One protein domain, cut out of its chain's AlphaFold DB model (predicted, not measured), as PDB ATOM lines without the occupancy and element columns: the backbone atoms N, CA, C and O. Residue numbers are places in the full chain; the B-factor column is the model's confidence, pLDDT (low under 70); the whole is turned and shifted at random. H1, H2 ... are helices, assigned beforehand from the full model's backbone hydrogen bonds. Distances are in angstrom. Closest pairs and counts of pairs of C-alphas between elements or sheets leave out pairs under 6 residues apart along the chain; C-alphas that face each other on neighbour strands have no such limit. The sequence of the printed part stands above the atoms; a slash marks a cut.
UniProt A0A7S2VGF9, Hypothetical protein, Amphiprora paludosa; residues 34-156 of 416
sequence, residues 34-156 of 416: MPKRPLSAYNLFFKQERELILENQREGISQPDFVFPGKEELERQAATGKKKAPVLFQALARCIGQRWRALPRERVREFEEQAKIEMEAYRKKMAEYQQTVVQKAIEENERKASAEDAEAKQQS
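AT A GLANCE: This is residues 34 to 156 of the 416 residues of the protein "Hypothetical protein" of Amphiprora paludosa (UniProt A0A7S2VGF9). One very long, nearly straight helix, H4, reaches out as an arm from a small, loose head made of H1, H2 and H3. In the head H1 crosses H3 and meets the first part of H4 with its own first residues, while H2 lies out beyond the beginning of H3. The printed part has 123 residues with four named helices, H1, H2, H3 and H4 along the chain, and no named strand; the class is all helix. The whole is extended and flat, with a radius of gyration of the C-alphas of 26.0 A and spans of 84 by 44 by 22 A.

HOW THE PARTS SIT: H4, residues 105 to 156, touches H1, residues 41 to 59, about perpendicular at 73 degrees. H4 does so with residues 108 to 115 alone and H1 with residues 41 to 45 alone; the closest C-alphas, of Ala 41 and Phe 111, are 4.8 A apart. H1 touches H3, residues 87 to 102, with residues 42 to 50 alone, at a steep tilt of 58 degrees, opposite ways; the closest C-alphas, of Phe 46 and Ile 96, are 6.3 A apart. H3 and H4 are close but not clearly touching, the closest C-alphas, of Trp 100 and Val 108, being 7.9 A apart. H2, residues 71 to 79, is close to H3 but not clearly touching, at 7.5 A between the C-alphas of Leu 74 and Val 87; H2 is apart from H4. Every O i to N i+4 pair is within hydrogen-bond range in H1, H2 and H4, and 11 of 12 in H3.

IN THESE COORDINATES: H4 is 75.9 A long, from C-alpha 105 at (385.000, 285.897, 389.249) to C-alpha 156 at (382.010, 299.815, 314.739). H1 measures 27.4 A and begins with C-alpha 41 at (382.423, 284.915, 377.213). H3 measures 23.0 A, H2 12.2 A.

THE WHOLE: The two C-alphas farthest apart, of Pro 64 and Ser 156, are 85.3 A apart. Residues 134 to 156 of H4 stand free. The printed part has no cut; the link from H1 to H2 is long, that from H3 to H4 tight. Residues 66 to 71 and 83 to 87 have pLDDT under 70.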
ATOM      1  N   MET A  34     381.687 285.717 354.374       96.56
ATOM      2  CA  MET A  34     381.725 286.726 355.428       96.56
ATOM      3  C   MET A  34     382.213 286.089 356.741       96.56
ATOM      4  O   MET A  34     381.593 285.123 357.208       96.56
ATOM      5  N   PRO A  35     383.262 286.637 357.389       97.62
ATOM      6  CA  PRO A  35     383.749 286.122 358.660       97.62
ATOM      7  C   PRO A  35     382.618 286.005 359.691       97.62
ATOM      8  O   PRO A  35     381.777 286.899 359.851       97.62
ATOM      9  N   LYS A  36     382.578 284.878 360.408       97.56
ATOM     10  CA  LYS A  36     381.600 284.658 361.482       97.56
ATOM     11  C   LYS A  36     381.989 285.482 362.705       97.56
ATOM     12  O   LYS A  36     383.163 285.556 363.046       97.56
ATOM     13  N   ARG A  37     380.989 286.058 363.381       97.44
ATOM     14  CA  ARG A  37     381.196 286.759 364.657       97.44
ATOM     15  C   ARG A  37     381.690 285.767 365.721       97.44
ATOM     16  O   ARG A  37     381.136 284.666 365.778       97.44
ATOM     17  N   PRO A  38     382.673 286.145 366.547       98.19
ATOM     18  CA  PRO A  38     383.171 285.307 367.624       98.19
ATOM     19  C   PRO A  38     382.137 285.210 368.744       98.19
ATOM     20  O   PRO A  38     381.153 285.963 368.781       98.19
ATOM     21  N   LEU A  39     382.332 284.241 369.632       97.88
ATOM     22  CA  LEU A  39     381.422 284.009 370.744       97.88
ATOM     23  C   LEU A  39     381.718 284.991 371.885       97.88
ATOM     24  O   LEU A  39     382.848 285.419 372.092       97.88
ATOM     25  N   SER A  40     380.679 285.369 372.630       98.44
ATOM     26  CA  SER A  40     380.856 286.077 373.899       98.44
ATOM     27  C   SER A  40     381.398 285.130 374.972       98.44
ATOM     28  O   SER A  40     381.250 283.915 374.845       98.44
ATOM     29  N   ALA A  41     381.925 285.682 376.068       98.44
ATOM     30  CA  ALA A  41     382.423 284.915 377.213       98.44
ATOM     31  C   ALA A  41     381.413 283.860 377.705       98.44
ATOM     32  O   ALA A  41     381.730 282.678 377.800       98.44
ATOM     33  N   TYR A  42     380.152 284.267 377.897       98.31
ATOM     34  CA  TYR A  42     379.076 283.344 378.267       98.31
ATOM     35  C   TYR A  42     378.853 282.245 377.220       98.31
ATOM     36  O   TYR A  42     378.636 281.094 377.578       98.31
ATOM     37  N   ASN A  43     378.905 282.572 375.925       98.19
ATOM     38  CA  ASN A  43     378.700 281.584 374.864       98.19
ATOM     39  C   ASN A  43     379.880 280.604 374.739       98.19
ATOM     40  O   ASN A  43     379.650 279.446 374.390       98.19
ATOM     41  N   LEU A  44     381.112 281.044 375.026       98.31
ATOM     42  CA  LEU A  44     382.287 280.173 375.127       98.31
ATOM     43  C   LEU A  44     382.111 279.173 376.274       98.31
ATOM     44  O   LEU A  44     382.154 277.964 376.041       98.31
ATOM     45  N   PHE A  45     381.785 279.669 377.471       98.44
ATOM     46  CA  PHE A  45     381.465 278.828 378.624       98.44
ATOM     47  C   PHE A  45     380.308 277.866 378.331       98.44
ATOM     48  O   PHE A  45     380.393 276.671 378.606       98.44
ATOM     49  N   PHE A  46     379.236 278.359 377.706       97.75
ATOM     50  CA  PHE A  46     378.076 277.541 377.366       97.75
ATOM     51  C   PHE A  46     378.437 276.390 376.435       97.75
ATOM     52  O   PHE A  46     377.926 275.284 376.602       97.75
ATOM     53  N   LYS A  47     379.300 276.637 375.445       97.62
ATOM     54  CA  LYS A  47     379.780 275.598 374.534       97.62
ATOM     55  C   LYS A  47     380.545 274.517 375.305       97.62
ATOM     56  O   LYS A  47     380.222 273.344 375.136       97.62
ATOM     57  N   GLN A  48     381.475 274.919 376.171       97.94
ATOM     58  CA  GLN A  48     382.280 274.002 376.980       97.94
ATOM     59  C   GLN A  48     381.418 273.171 377.943       97.94
ATOM     60  O   GLN A  48     381.479 271.945 377.925       97.94
ATOM     61  N   GLU A  49     380.547 273.810 378.726       96.44
ATOM     62  CA  GLU A  49     379.656 273.104 379.658       96.44
ATOM     63  C   GLU A  49     378.666 272.187 378.945       96.44
ATOM     64  O   GLU A  49     378.362 271.093 379.419       96.44
ATOM     65  N   ARG A  50     378.154 272.605 377.783       95.25
ATOM     66  CA  ARG A  50     377.272 271.759 376.981       95.25
ATOM     67  C   ARG A  50     377.985 270.488 376.536       95.25
ATOM     68  O   ARG A  50     377.371 269.427 376.584       95.25
ATOM     69  N   GLU A  51     379.226 270.593 376.074       96.06
ATOM     70  CA  GLU A  51     380.027 269.435 375.669       96.06
ATOM     71  C   GLU A  51     380.276 268.507 376.866       96.06
ATOM     72  O   GLU A  51     379.982 267.318 376.766       96.06
ATOM     73  N   LEU A  52     380.650 269.056 378.028       94.81
ATOM     74  CA  LEU A  52     380.831 268.287 379.266       94.81
ATOM     75  C   LEU A  52     379.557 267.550 379.706       94.81
ATOM     76  O   LEU A  52     379.603 266.372 380.052       94.81
ATOM     77  N   ILE A  53     378.399 268.213 379.699       91.00
ATOM     78  CA  ILE A  53     377.133 267.587 380.111       91.00
ATOM     79  C   ILE A  53     376.722 266.486 379.128       91.00
ATOM     80  O   ILE A  53     376.233 265.439 379.554       91.00
ATOM     81  N   LEU A  54     376.916 266.701 377.823       89.19
ATOM     82  CA  LEU A  54     376.607 265.692 376.810       89.19
ATOM     83  C   LEU A  54     377.544 264.481 376.893       89.19
ATOM     84  O   LEU A  54     377.080 263.366 376.669       89.19
ATOM     85  N   GLU A  55     378.818 264.677 377.234       93.19
ATOM     86  CA  GLU A  55     379.775 263.580 377.404       93.19
ATOM     87  C   GLU A  55     379.461 262.753 378.659       93.19
ATOM     88  O   GLU A  55     379.291 261.542 378.564       93.19
ATOM     89  N   ASN A  56     379.193 263.400 379.802       90.00
ATOM     90  CA  ASN A  56     378.759 262.702 381.023       90.00
ATOM     91  C   ASN A  56     377.473 261.879 380.807       90.00
ATOM     92  O   ASN A  56     377.316 260.794 381.363       90.00
ATOM     93  N   GLN A  57     376.547 262.372 379.972       86.50
ATOM     94  CA  GLN A  57     375.345 261.619 379.593       86.50
ATOM     95  C   GLN A  57     375.662 260.376 378.754       86.50
ATOM     96  O   GLN A  57     374.953 259.379 378.881       86.50
ATOM     97  N   ARG A  58     376.690 260.423 377.898       88.19
ATOM     98  CA  ARG A  58     377.138 259.267 377.105       88.19
ATOM     99  C   ARG A  58     377.823 258.219 377.970       88.19
ATOM    100  O   ARG A  58     377.583 257.035 377.768       88.19
ATOM    101  N   GLU A  59     378.623 258.655 378.936       93.69
ATOM    102  CA  GLU A  59     379.343 257.776 379.865       93.69
ATOM    103  C   GLU A  59     378.449 257.232 380.991       93.69
ATOM    104  O   GLU A  59     378.854 256.354 381.748       93.69
ATOM    105  N   GLY A  60     377.217 257.738 381.116       88.88
ATOM    106  CA  GLY A  60     376.294 257.346 382.181       88.88
ATOM    107  C   GLY A  60     376.696 257.868 383.565       88.88
ATOM    108  O   GLY A  60     376.110 257.451 384.564       88.88
ATOM    109  N   ILE A  61     377.657 258.792 383.639       88.56
ATOM    110  CA  ILE A  61     378.094 259.417 384.886       88.56
ATOM    111  C   ILE A  61     377.053 260.467 385.274       88.56
ATOM    112  O   ILE A  61     377.021 261.589 384.765       88.56
ATOM    113  N   SER A  62     376.163 260.105 386.197       78.00
ATOM    114  CA  SER A  62     375.288 261.078 386.842       78.00
ATOM    115  C   SER A  62     376.136 261.974 387.743       78.00
ATOM    116  O   SER A  62     376.593 261.522 388.793       78.00
ATOM    117  N   GLN A  63     376.364 263.231 387.351       76.19
ATOM    118  CA  GLN A  63     377.047 264.187 388.227       76.19
ATOM    119  C   GLN A  63     376.236 264.369 389.527       76.19
ATOM    120  O   GLN A  63     375.073 264.774 389.444       76.19
ATOM    121  N   PRO A  64     376.818 264.089 390.711       70.62
ATOM    122  CA  PRO A  64     376.088 264.059 391.982       70.62
ATOM    123  C   PRO A  64     375.556 265.434 392.405       70.62
ATOM    124  O   PRO A  64     374.463 265.520 392.955       70.62
ATOM    125  N   ASP A  65     376.258 266.514 392.057       72.56
ATOM    126  CA  ASP A  65     375.821 267.887 392.356       72.56
ATOM    127  C   ASP A  65     374.771 268.417 391.379       72.56
ATOM    128  O   ASP A  65     374.280 269.542 391.507       72.56
ATOM    129  N   PHE A  66     374.419 267.624 390.369       68.44
ATOM    130  CA  PHE A  66     373.524 268.058 389.324       68.44
ATOM    131  C   PHE A  66     372.159 267.398 389.442       68.44
ATOM    132  O   PHE A  66     371.793 266.491 388.692       68.44
ATOM    133  N   VAL A  67     371.357 267.927 390.366       68.75
ATOM    134  CA  VAL A  67     369.923 267.655 390.394       68.75
ATOM    135  C   VAL A  67     369.306 268.388 389.210       68.75
ATOM    136  O   VAL A  67     368.901 269.541 389.319       68.75
ATOM    137  N   PHE A  68     369.270 267.733 388.048       69.88
ATOM    138  CA  PHE A  68     368.427 268.165 386.939       69.88
ATOM    139  C   PHE A  68     367.004 268.234 387.505       69.88
ATOM    140  O   PHE A  68     366.465 267.171 387.841       69.88
ATOM    141  N   PRO A  69     366.405 269.429 387.693       58.62
ATOM    142  CA  PRO A  69     365.074 269.514 388.262       58.62
ATOM    143  C   PRO A  69     364.140 268.791 387.296       58.62
ATOM    144  O   PRO A  69     363.891 269.249 386.181       58.62
ATOM    145  N   GLY A  70     363.722 267.598 387.709       58.38
ATOM    146  CA  GLY A  70     362.809 266.765 386.961       58.38
ATOM    147  C   GLY A  70     363.433 265.934 385.844       58.38
ATOM    148  O   GLY A  70     362.936 265.994 384.728       58.38
ATOM    149  N   LYS A  71     364.410 265.054 386.125       68.69
ATOM    150  CA  LYS A  71     364.541 263.827 385.300       68.69
ATOM    151  C   LYS A  71     363.185 263.108 385.243       68.69
ATOM    152  O   LYS A  71     362.713 262.774 384.165       68.69
ATOM    153  N   GLU A  72     362.524 263.013 386.395       74.44
ATOM    154  CA  GLU A  72     361.170 262.473 386.534       74.44
ATOM    155  C   GLU A  72     360.117 263.322 385.798       74.44
ATOM    156  O   GLU A  72     359.248 262.785 385.120       74.44
ATOM    157  N   GLU A  73     360.205 264.656 385.850       74.38
ATOM    158  CA  GLU A  73     359.299 265.546 385.104       74.38
ATOM    159  C   GLU A  73     359.493 265.424 383.587       74.38
ATOM    160  O   GLU A  73     358.525 265.399 382.827       74.38
ATOM    161  N   LEU A  74     360.741 265.303 383.135       72.12
ATOM    162  CA  LEU A  74     361.074 265.107 381.731       72.12
ATOM    163  C   LEU A  74     360.576 263.746 381.235       72.12
ATOM    164  O   LEU A  74     360.101 263.642 380.107       72.12
ATOM    165  N   GLU A  75     360.650 262.720 382.080       76.38
ATOM    166  CA  GLU A  75     360.150 261.373 381.806       76.38
ATOM    167  C   GLU A  75     358.614 261.343 381.768       76.38
ATOM    168  O   GLU A  75     358.032 260.805 380.822       76.38
ATOM    169  N   ARG A  76     357.945 262.057 382.690       78.44
ATOM    170  CA  ARG A  76     356.490 262.305 382.656       78.44
ATOM    171  C   ARG A  76     356.071 263.048 381.384       78.44
ATOM    172  O   ARG A  76     355.097 262.665 380.740       78.44
ATOM    173  N   GLN A  77     356.820 264.066 380.959       71.31
ATOM    174  CA  GLN A  77     356.551 264.781 379.706       71.31
ATOM    175  C   GLN A  77     356.827 263.905 378.475       71.31
ATOM    176  O   GLN A  77     356.047 263.928 377.522       71.31
ATOM    177  N   ALA A  78     357.872 263.075 378.493       71.69
ATOM    178  CA  ALA A  78     358.169 262.127 377.422       71.69
ATOM    179  C   ALA A  78     357.102 261.023 377.292       71.69
ATOM    180  O   ALA A  78     356.864 260.547 376.176       71.69
ATOM    181  N   ALA A  79     356.439 260.650 378.392       80.06
ATOM    182  CA  ALA A  79     355.320 259.712 378.395       80.06
ATOM    183  C   ALA A  79     354.070 260.269 377.687       80.06
ATOM    184  O   ALA A  79     353.302 259.503 377.114       80.06
ATOM    185  N   THR A  80     353.897 261.596 377.612       78.25
ATOM    186  CA  THR A  80     352.725 262.215 376.952       78.25
ATOM    187  C   THR A  80     352.731 262.161 375.414       78.25
ATOM    188  O   THR A  80     351.859 262.749 374.774       78.25
ATOM    189  N   GLY A  81     353.693 261.479 374.777       74.19
ATOM    190  CA  GLY A  81     353.691 261.195 373.329       74.19
ATOM    191  C   GLY A  81     353.871 262.408 372.400       74.19
ATOM    192  O   GLY A  81     353.991 262.250 371.184       74.19
ATOM    193  N   LYS A  82     353.943 263.631 372.939       71.38
ATOM    194  CA  LYS A  82     354.195 264.859 372.176       71.38
ATOM    195  C   LYS A  82     355.698 264.972 371.872       71.38
ATOM    196  O   LYS A  82     356.534 264.873 372.759       71.38
ATOM    197  N   LYS A  83     356.027 265.125 370.583       63.25
ATOM    198  CA  LYS A  83     357.373 265.154 369.959       63.25
ATOM    199  C   LYS A  83     358.523 265.574 370.915       63.25
ATOM    200  O   LYS A  83     358.638 266.733 371.307       63.25
ATOM    201  N   LYS A  84     359.401 264.611 371.226       58.50
ATOM    202  CA  LYS A  84     360.347 264.541 372.364       58.50
ATOM    203  C   LYS A  84     361.636 265.405 372.325       58.50
ATOM    204  O   LYS A  84     362.640 264.972 372.872       58.50
ATOM    205  N   ALA A  85     361.692 266.588 371.705       55.91
ATOM    206  CA  ALA A  85     363.004 267.239 371.456       55.91
ATOM    207  C   ALA A  85     363.302 268.650 372.032       55.91
ATOM    208  O   ALA A  85     364.484 268.941 372.207       55.91
ATOM    209  N   PRO A  86     362.348 269.546 372.362       61.62
ATOM    210  CA  PRO A  86     362.717 270.905 372.791       61.62
ATOM    211  C   PRO A  86     363.025 271.058 374.291       61.62
ATOM    212  O   PRO A  86     363.700 272.010 374.681       61.62
ATOM    213  N   VAL A  87     362.575 270.129 375.140       61.81
ATOM    214  CA  VAL A  87     362.637 270.296 376.608       61.81
ATOM    215  C   VAL A  87     364.070 270.157 377.148       61.81
ATOM    216  O   VAL A  87     364.468 270.891 378.054       61.81
ATOM    217  N   LEU A  88     364.888 269.297 376.533       79.62
ATOM    218  CA  LEU A  88     366.273 269.052 376.955       79.62
ATOM    219  C   LEU A  88     367.163 270.290 376.813       79.62
ATOM    220  O   LEU A  88     367.966 270.572 377.698       79.62
ATOM    221  N   PHE A  89     367.001 271.060 375.733       87.44
ATOM    222  CA  PHE A  89     367.817 272.256 375.523       87.44
ATOM    223  C   PHE A  89     367.489 273.355 376.534       87.44
ATOM    224  O   PHE A  89     368.397 273.992 377.059       87.44
ATOM    225  N   GLN A  90     366.206 273.570 376.839       88.25
ATOM    226  CA  GLN A  90     365.807 274.600 377.796       88.25
ATOM    227  C   GLN A  90     366.318 274.282 379.202       88.25
ATOM    228  O   GLN A  90     366.839 275.165 379.883       88.25
ATOM    229  N   ALA A  91     366.188 273.029 379.632       86.25
ATOM    230  CA  ALA A  91     366.658 272.611 380.942       86.25
ATOM    231  C   ALA A  91     368.198 272.630 381.033       86.25
ATOM    232  O   ALA A  91     368.739 273.148 382.010       86.25
ATOM    233  N   LEU A  92     368.899 272.209 379.972       89.69
ATOM    234  CA  LEU A  92     370.350 272.375 379.841       89.69
ATOM    235  C   LEU A  92     370.758 273.853 379.943       89.69
ATOM    236  O   LEU A  92     371.647 274.199 380.713       89.69
ATOM    237  N   ALA A  93     370.082 274.743 379.215       93.69
ATOM    238  CA  ALA A  93     370.406 276.164 379.222       93.69
ATOM    239  C   ALA A  93     370.180 276.815 380.594       93.69
ATOM    240  O   ALA A  93     370.981 277.648 381.015       93.69
ATOM    241  N   ARG A  94     369.124 276.415 381.316       92.56
ATOM    242  CA  ARG A  94     368.875 276.864 382.695       92.56
ATOM    243  C   ARG A  94     369.992 276.424 383.639       92.56
ATOM    244  O   ARG A  94     370.459 277.247 384.422       92.56
ATOM    245  N   CYS A  95     370.429 275.170 383.533       90.44
ATOM    246  CA  CYS A  95     371.560 274.655 384.299       90.44
ATOM    247  C   CYS A  95     372.834 275.457 384.034       90.44
ATOM    248  O   CYS A  95     373.437 275.974 384.972       90.44
ATOM    249  N   ILE A  96     373.227 275.587 382.767       94.94
ATOM    250  CA  ILE A  96     374.460 276.286 382.405       94.94
ATOM    251  C   ILE A  96     374.380 277.745 382.874       94.94
ATOM    252  O   ILE A  96     375.334 278.269 383.437       94.94
ATOM    253  N   GLY A  97     373.212 278.384 382.760       95.69
ATOM    254  CA  GLY A  97     372.991 279.735 383.280       95.69
ATOM    255  C   GLY A  97     373.058 279.849 384.810       95.69
ATOM    256  O   GLY A  97     373.384 280.915 385.332       95.69
ATOM    257  N   GLN A  98     372.748 278.789 385.564       94.88
ATOM    258  CA  GLN A  98     372.996 278.739 387.010       94.88
ATOM    259  C   GLN A  98     374.490 278.572 387.302       94.88
ATOM    260  O   GLN A  98     375.020 279.343 388.097       94.88
ATOM    261  N   ARG A  99     375.179 277.655 386.607       95.06
ATOM    262  CA  ARG A  99     376.629 277.438 386.759       95.06
ATOM    263  C   ARG A  99     377.431 278.696 386.441       95.06
ATOM    264  O   ARG A  99     378.285 279.072 387.227       95.06
ATOM    265  N   TRP A 100     377.090 279.405 385.365       97.69
ATOM    266  CA  TRP A 100     377.727 280.676 385.011       97.69
ATOM    267  C   TRP A 100     377.628 281.718 386.131       97.69
ATOM    268  O   TRP A 100     378.596 282.406 386.426       97.69
ATOM    269  N   ARG A 101     376.461 281.826 386.780       97.50
ATOM    270  CA  ARG A 101     376.251 282.766 387.894       97.50
ATOM    271  C   ARG A 101     376.951 282.336 389.184       97.50
ATOM    272  O   ARG A 101     377.228 283.191 390.015       97.50
ATOM    273  N   ALA A 102     377.193 281.038 389.350       96.75
ATOM    274  CA  ALA A 102     377.894 280.465 390.494       96.75
ATOM    275  C   ALA A 102     379.420 280.387 390.297       96.75
ATOM    276  O   ALA A 102     380.129 280.039 391.239       96.75
ATOM    277  N   LEU A 103     379.935 280.686 389.098       97.44
ATOM    278  CA  LEU A 103     381.372 280.679 388.840       97.44
ATOM    279  C   LEU A 103     382.091 281.754 389.672       97.44
ATOM    280  O   LEU A 103     381.588 282.876 389.801       97.44
ATOM    281  N   PRO A 104     383.302 281.454 390.174       98.25
ATOM    282  CA  PRO A 104     384.155 282.467 390.774       98.25
ATOM    283  C   PRO A 104     384.550 283.511 389.718       98.25
ATOM    284  O   PRO A 104     384.672 283.208 388.525       98.25
ATOM    285  N   ARG A 105     384.745 284.761 390.153       98.19
ATOM    286  CA  ARG A 105     385.000 285.897 389.249       98.19
ATOM    287  C   ARG A 105     386.274 285.708 388.428       98.19
ATOM    288  O   ARG A 105     386.342 286.165 387.293       98.19
ATOM    289  N   GLU A 106     387.249 284.995 388.977       98.19
ATOM    290  CA  GLU A 106     388.516 284.650 388.337       98.19
ATOM    291  C   GLU A 106     388.279 283.811 387.077       98.19
ATOM    292  O   GLU A 106     388.790 284.138 386.010       98.19
ATOM    293  N   ARG A 107     387.414 282.792 387.160       97.88
ATOM    294  CA  ARG A 107     387.050 281.961 386.004       97.88
ATOM    295  C   ARG A 107     386.239 282.733 384.973       97.88
ATOM    296  O   ARG A 107     386.446 282.553 383.779       97.88
ATOM    297  N   VAL A 108     385.332 283.605 385.413       98.31
ATOM    298  CA  VAL A 108     384.581 284.478 384.492       98.31
ATOM    299  C   VAL A 108     385.543 285.365 383.694       98.31
ATOM    300  O   VAL A 108     385.402 285.469 382.475       98.31
ATOM    301  N   ARG A 109     386.565 285.923 384.356       98.31
ATOM    302  CA  ARG A 109     387.596 286.756 383.726       98.31
ATOM    303  C   ARG A 109     388.393 286.007 382.653       98.31
ATOM    304  O   ARG A 109     388.654 286.590 381.606       98.31
ATOM    305  N   GLU A 110     388.725 284.730 382.865       98.31
ATOM    306  CA  GLU A 110     389.401 283.898 381.851       98.31
ATOM    307  C   GLU A 110     388.585 283.819 380.547       98.31
ATOM    308  O   GLU A 110     389.118 284.021 379.455       98.31
ATOM    309  N   PHE A 111     387.268 283.592 380.641       98.44
ATOM    310  CA  PHE A 111     386.390 283.553 379.465       98.44
ATOM    311  C   PHE A 111     386.203 284.927 378.809       98.44
ATOM    312  O   PHE A 111     386.054 285.015 377.589       98.44
ATOM    313  N   GLU A 112     386.191 286.006 379.593       98.19
ATOM    314  CA  GLU A 112     386.138 287.377 379.073       98.19
ATOM    315  C   GLU A 112     387.400 287.743 378.293       98.19
ATOM    316  O   GLU A 112     387.304 288.319 377.205       98.19
ATOM    317  N   GLU A 113     388.569 287.363 378.803       98.38
ATOM    318  CA  GLU A 113     389.847 287.567 378.128       98.38
ATOM    319  C   GLU A 113     389.914 286.783 376.811       98.38
ATOM    320  O   GLU A 113     390.228 287.359 375.768       98.38
ATOM    321  N   GLN A 114     389.497 285.513 376.815       98.25
ATOM    322  CA  GLN A 114     389.396 284.710 375.592       98.25
ATOM    323  C   GLN A 114     388.440 285.332 374.566       98.25
ATOM    324  O   GLN A 114     388.798 285.493 373.398       98.25
ATOM    325  N   ALA A 115     387.242 285.745 374.992       97.88
ATOM    326  CA  ALA A 115     386.277 286.389 374.105       97.88
ATOM    327  C   ALA A 115     386.817 287.704 373.521       97.88
ATOM    328  O   ALA A 115     386.529 288.031 372.367       97.88
ATOM    329  N   LYS A 116     387.615 288.457 374.289       98.25
ATOM    330  CA  LYS A 116     388.269 289.683 373.822       98.25
ATOM    331  C   LYS A 116     389.315 289.386 372.747       98.25
ATOM    332  O   LYS A 116     389.281 290.029 371.698       98.25
ATOM    333  N   ILE A 117     390.172 288.388 372.965       98.38
ATOM    334  CA  ILE A 117     391.173 287.947 371.981       98.38
ATOM    335  C   ILE A 117     390.485 287.516 370.676       98.38
ATOM    336  O   ILE A 117     390.856 287.965 369.590       98.38
ATOM    337  N   GLU A 118     389.423 286.705 370.761       98.19
ATOM    338  CA  GLU A 118     388.656 286.298 369.578       98.19
ATOM    339  C   GLU A 118     387.978 287.486 368.874       98.19
ATOM    340  O   GLU A 118     387.916 287.533 367.641       98.19
ATOM    341  N   MET A 119     387.486 288.469 369.636       97.81
ATOM    342  CA  MET A 119     386.894 289.701 369.104       97.81
ATOM    343  C   MET A 119     387.901 290.530 368.309       97.81
ATOM    344  O   MET A 119     387.574 291.022 367.228       97.81
ATOM    345  N   GLU A 120     389.121 290.676 368.812       98.12
ATOM    346  CA  GLU A 120     390.200 291.386 368.121       98.12
ATOM    347  C   GLU A 120     390.607 290.657 366.834       98.12
ATOM    348  O   GLU A 120     390.671 291.274 365.766       98.12
ATOM    349  N   ALA A 121     390.753 289.329 366.888       98.31
ATOM    350  CA  ALA A 121     391.024 288.514 365.706       98.31
ATOM    351  C   ALA A 121     389.910 288.633 364.648       98.31
ATOM    352  O   ALA A 121     390.182 288.714 363.447       98.31
ATOM    353  N   TYR A 122     388.646 288.679 365.076       98.25
ATOM    354  CA  TYR A 122     387.508 288.893 364.185       98.25
ATOM    355  C   TYR A 122     387.526 290.269 363.524       98.25
ATOM    356  O   TYR A 122     387.275 290.360 362.323       98.25
ATOM    357  N   ARG A 123     387.834 291.333 364.275       97.88
ATOM    358  CA  ARG A 123     387.945 292.691 363.718       97.88
ATOM    359  C   ARG A 123     388.986 292.741 362.604       97.88
ATOM    360  O   ARG A 123     388.685 293.269 361.537       97.88
ATOM    361  N   LYS A 124     390.150 292.116 362.814       98.31
ATOM    362  CA  LYS A 124     391.194 292.003 361.786       98.31
ATOM    363  C   LYS A 124     390.688 291.270 360.536       98.31
ATOM    364  O   LYS A 124     390.741 291.824 359.443       98.31
ATOM    365  N   LYS A 125     390.092 290.083 360.702       98.06
ATOM    366  CA  LYS A 125     389.523 289.301 359.585       98.06
ATOM    367  C   LYS A 125     388.408 290.038 358.838       98.06
ATOM    368  O   LYS A 125     388.260 289.880 357.631       98.06
ATOM    369  N   MET A 126     387.594 290.825 359.541       98.12
ATOM    370  CA  MET A 126     386.546 291.636 358.917       98.12
ATOM    371  C   MET A 126     387.116 292.777 358.079       98.12
ATOM    372  O   MET A 126     386.561 293.052 357.018       98.12
ATOM    373  N   ALA A 127     388.200 293.412 358.528       97.75
ATOM    374  CA  ALA A 127     388.885 294.440 357.751       97.75
ATOM    375  C   ALA A 127     389.479 293.852 356.460       97.75
ATOM    376  O   ALA A 127     389.244 294.389 355.380       97.75
ATOM    377  N   GLU A 128     390.149 292.699 356.552       97.81
ATOM    378  CA  GLU A 128     390.658 291.958 355.387       97.81
ATOM    379  C   GLU A 128     389.516 291.594 354.422       97.81
ATOM    380  O   GLU A 128     389.589 291.859 353.224       97.81
ATOM    381  N   TYR A 129     388.403 291.066 354.940       97.75
ATOM    382  CA  TYR A 129     387.229 290.756 354.121       97.75
ATOM    383  C   TYR A 129     386.686 291.992 353.391       97.75
ATOM    384  O   TYR A 129     386.424 291.924 352.192       97.75
ATOM    385  N   GLN A 130     386.551 293.128 354.077       96.88
ATOM    386  CA  GLN A 130     386.084 294.373 353.461       96.88
ATOM    387  C   GLN A 130     387.012 294.836 352.337       96.88
ATOM    388  O   GLN A 130     386.518 295.184 351.266       96.88
ATOM    389  N   GLN A 131     388.331 294.754 352.535       97.62
ATOM    390  CA  GLN A 131     389.305 295.043 351.480       97.62
ATOM    391  C   GLN A 131     389.108 294.123 350.271       97.62
ATOM    392  O   GLN A 131     389.037 294.614 349.150       97.62
ATOM    393  N   THR A 132     388.918 292.813 350.473       96.81
ATOM    394  CA  THR A 132     388.680 291.889 349.346       96.81
ATOM    395  C   THR A 132     387.361 292.141 348.618       96.81
ATOM    396  O   THR A 132     387.277 291.914 347.416       96.81
ATOM    397  N   VAL A 133     386.320 292.603 349.318       96.50
ATOM    398  CA  VAL A 133     385.031 292.949 348.698       96.50
ATOM    399  C   VAL A 133     385.175 294.194 347.830       96.50
ATOM    400  O   VAL A 133     384.676 294.198 346.709       96.50
ATOM    401  N   VAL A 134     385.882 295.215 348.322       96.19
ATOM    402  CA  VAL A 134     386.183 296.428 347.549       96.19
ATOM    403  C   VAL A 134     387.049 296.083 346.339       96.19
ATOM    404  O   VAL A 134     386.700 296.452 345.225       96.19
ATOM    405  N   GLN A 135     388.108 295.298 346.535       96.62
ATOM    406  CA  GLN A 135     389.002 294.871 345.461       96.62
ATOM    407  C   GLN A 135     388.255 294.102 344.361       96.62
ATOM    408  O   GLN A 135     388.372 294.438 343.189       96.62
ATOM    409  N   LYS A 136     387.410 293.130 344.732       96.69
ATOM    410  CA  LYS A 136     386.583 292.390 343.765       96.69
ATOM    411  C   LYS A 136     385.600 293.290 343.019       96.69
ATOM    412  O   LYS A 136     385.345 293.047 341.847       96.69
ATOM    413  N   ALA A 137     385.037 294.298 343.686       96.12
ATOM    414  CA  ALA A 137     384.135 295.245 343.040       96.12
ATOM    415  C   ALA A 137     384.871 296.123 342.014       96.12
ATOM    416  O   ALA A 137     384.330 296.367 340.939       96.12
ATOM    417  N   ILE A 138     386.103 296.551 342.320       96.50
ATOM    418  CA  ILE A 138     386.964 297.295 341.388       96.50
ATOM    419  C   ILE A 138     387.306 296.422 340.176       96.50
ATOM    420  O   ILE A 138     387.032 296.817 339.048       96.50
ATOM    421  N   GLU A 139     387.800 295.203 340.403       97.56
ATOM    422  CA  GLU A 139     388.148 294.261 339.329       97.56
ATOM    423  C   GLU A 139     386.941 293.904 338.447       97.56
ATOM    424  O   GLU A 139     387.065 293.774 337.230       97.56
ATOM    425  N   GLU A 140     385.753 293.740 339.034       97.12
ATOM    426  CA  GLU A 140     384.526 293.496 338.271       97.12
ATOM    427  C   GLU A 140     384.145 294.709 337.414       97.12
ATOM    428  O   GLU A 140     383.710 294.537 336.275       97.12
ATOM    429  N   ASN A 141     384.323 295.924 337.933       96.75
ATOM    430  CA  ASN A 141     384.054 297.148 337.188       96.75
ATOM    431  C   ASN A 141     385.038 297.336 336.021       96.75
ATOM    432  O   ASN A 141     384.613 297.628 334.909       96.75
ATOM    433  N   GLU A 142     386.331 297.081 336.235       97.62
ATOM    434  CA  GLU A 142     387.357 297.110 335.179       97.62
ATOM    435  C   GLU A 142     387.092 296.060 334.087       97.62
ATOM    436  O   GLU A 142     387.248 296.326 332.891       97.62
ATOM    437  N   ARG A 143     386.617 294.868 334.469       97.75
ATOM    438  CA  ARG A 143     386.197 293.839 333.506       97.75
ATOM    439  C   ARG A 143     384.981 294.261 332.686       97.75
ATOM    440  O   ARG A 143     384.925 293.941 331.507       97.75
ATOM    441  N   LYS A 144     384.015 294.959 333.290       96.94
ATOM    442  CA  LYS A 144     382.844 295.479 332.564       96.94
ATOM    443  C   LYS A 144     383.236 296.599 331.607       96.94
ATOM    444  O   LYS A 144     382.893 296.506 330.439       96.94
ATOM    445  N   ALA A 145     384.042 297.558 332.062       96.75
ATOM    446  CA  ALA A 145     384.545 298.638 331.215       96.75
ATOM    447  C   ALA A 145     385.323 298.105 329.997       96.75
ATOM    448  O   ALA A 145     385.075 298.513 328.870       96.75
ATOM    449  N   SER A 146     386.207 297.121 330.198       97.19
ATOM    450  CA  SER A 146     386.949 296.514 329.081       97.19
ATOM    451  C   SER A 146     386.085 295.652 328.152       97.19
ATOM    452  O   SER A 146     386.393 295.554 326.964       97.19
ATOM    453  N   ALA A 147     385.005 295.040 328.652       97.06
ATOM    454  CA  ALA A 147     384.036 294.333 327.816       97.06
ATOM    455  C   ALA A 147     383.198 295.301 326.964       97.06
ATOM    456  O   ALA A 147     383.011 295.039 325.780       97.06
ATOM    457  N   GLU A 148     382.760 296.425 327.535       96.75
ATOM    458  CA  GLU A 148     382.016 297.473 326.823       96.75
ATOM    459  C   GLU A 148     382.871 298.116 325.717       96.75
ATOM    460  O   GLU A 148     382.407 298.256 324.587       96.75
ATOM    461  N   ASP A 149     384.153 298.399 325.981       97.06
ATOM    462  CA  ASP A 149     385.093 298.897 324.962       97.06
ATOM    463  C   ASP A 149     385.325 297.884 323.825       97.06
ATOM    464  O   ASP A 149     385.501 298.259 322.660       97.06
ATOM    465  N   ALA A 150     385.360 296.587 324.148       96.69
ATOM    466  CA  ALA A 150     385.506 295.528 323.152       96.69
ATOM    467  C   ALA A 150     384.234 295.370 322.302       96.69
ATOM    468  O   ALA A 150     384.336 295.201 321.086       96.69
ATOM    469  N   GLU A 151     383.056 295.465 322.919       96.56
ATOM    470  CA  GLU A 151     381.763 295.420 322.234       96.56
ATOM    471  C   GLU A 151     381.573 296.639 321.318       96.56
ATOM    472  O   GLU A 151     381.206 296.474 320.155       96.56
ATOM    473  N   ALA A 152     381.935 297.844 321.773       95.56
ATOM    474  CA  ALA A 152     381.889 299.058 320.957       95.56
ATOM    475  C   ALA A 152     382.785 298.960 319.706       95.56
ATOM    476  O   ALA A 152     382.387 299.370 318.615       95.56
ATOM    477  N   LYS A 153     383.977 298.359 319.830       94.88
ATOM    478  CA  LYS A 153     384.859 298.097 318.678       94.88
ATOM    479  C   LYS A 153     384.284 297.064 317.712       94.88
ATOM    480  O   LYS A 153     384.461 297.214 316.508       94.88
ATOM    481  N   GLN A 154     383.615 296.026 318.216       93.56
ATOM    482  CA  GLN A 154     382.950 295.041 317.359       93.56
ATOM    483  C   GLN A 154     381.769 295.655 316.602       93.56
ATOM    484  O   GLN A 154     381.627 295.391 315.412       93.56
ATOM    485  N   GLN A 155     380.974 296.509 317.254       92.81
ATOM    486  CA  GLN A 155     379.858 297.205 316.609       92.81
ATOM    487  C   GLN A 155     380.335 298.182 315.523       92.81
ATOM    488  O   GLN A 155     379.746 298.217 314.449       92.81
ATOM    489  N   SER A 156     381.435 298.910 315.751       92.81
ATOM    490  CA  SER A 156     382.010 299.815 314.739       92.81
ATOM    491  C   SER A 156     382.563 299.093 313.505       92.81
ATOM    492  O   SER A 156     382.581 299.684 312.436       92.81
TER     493      SER A 156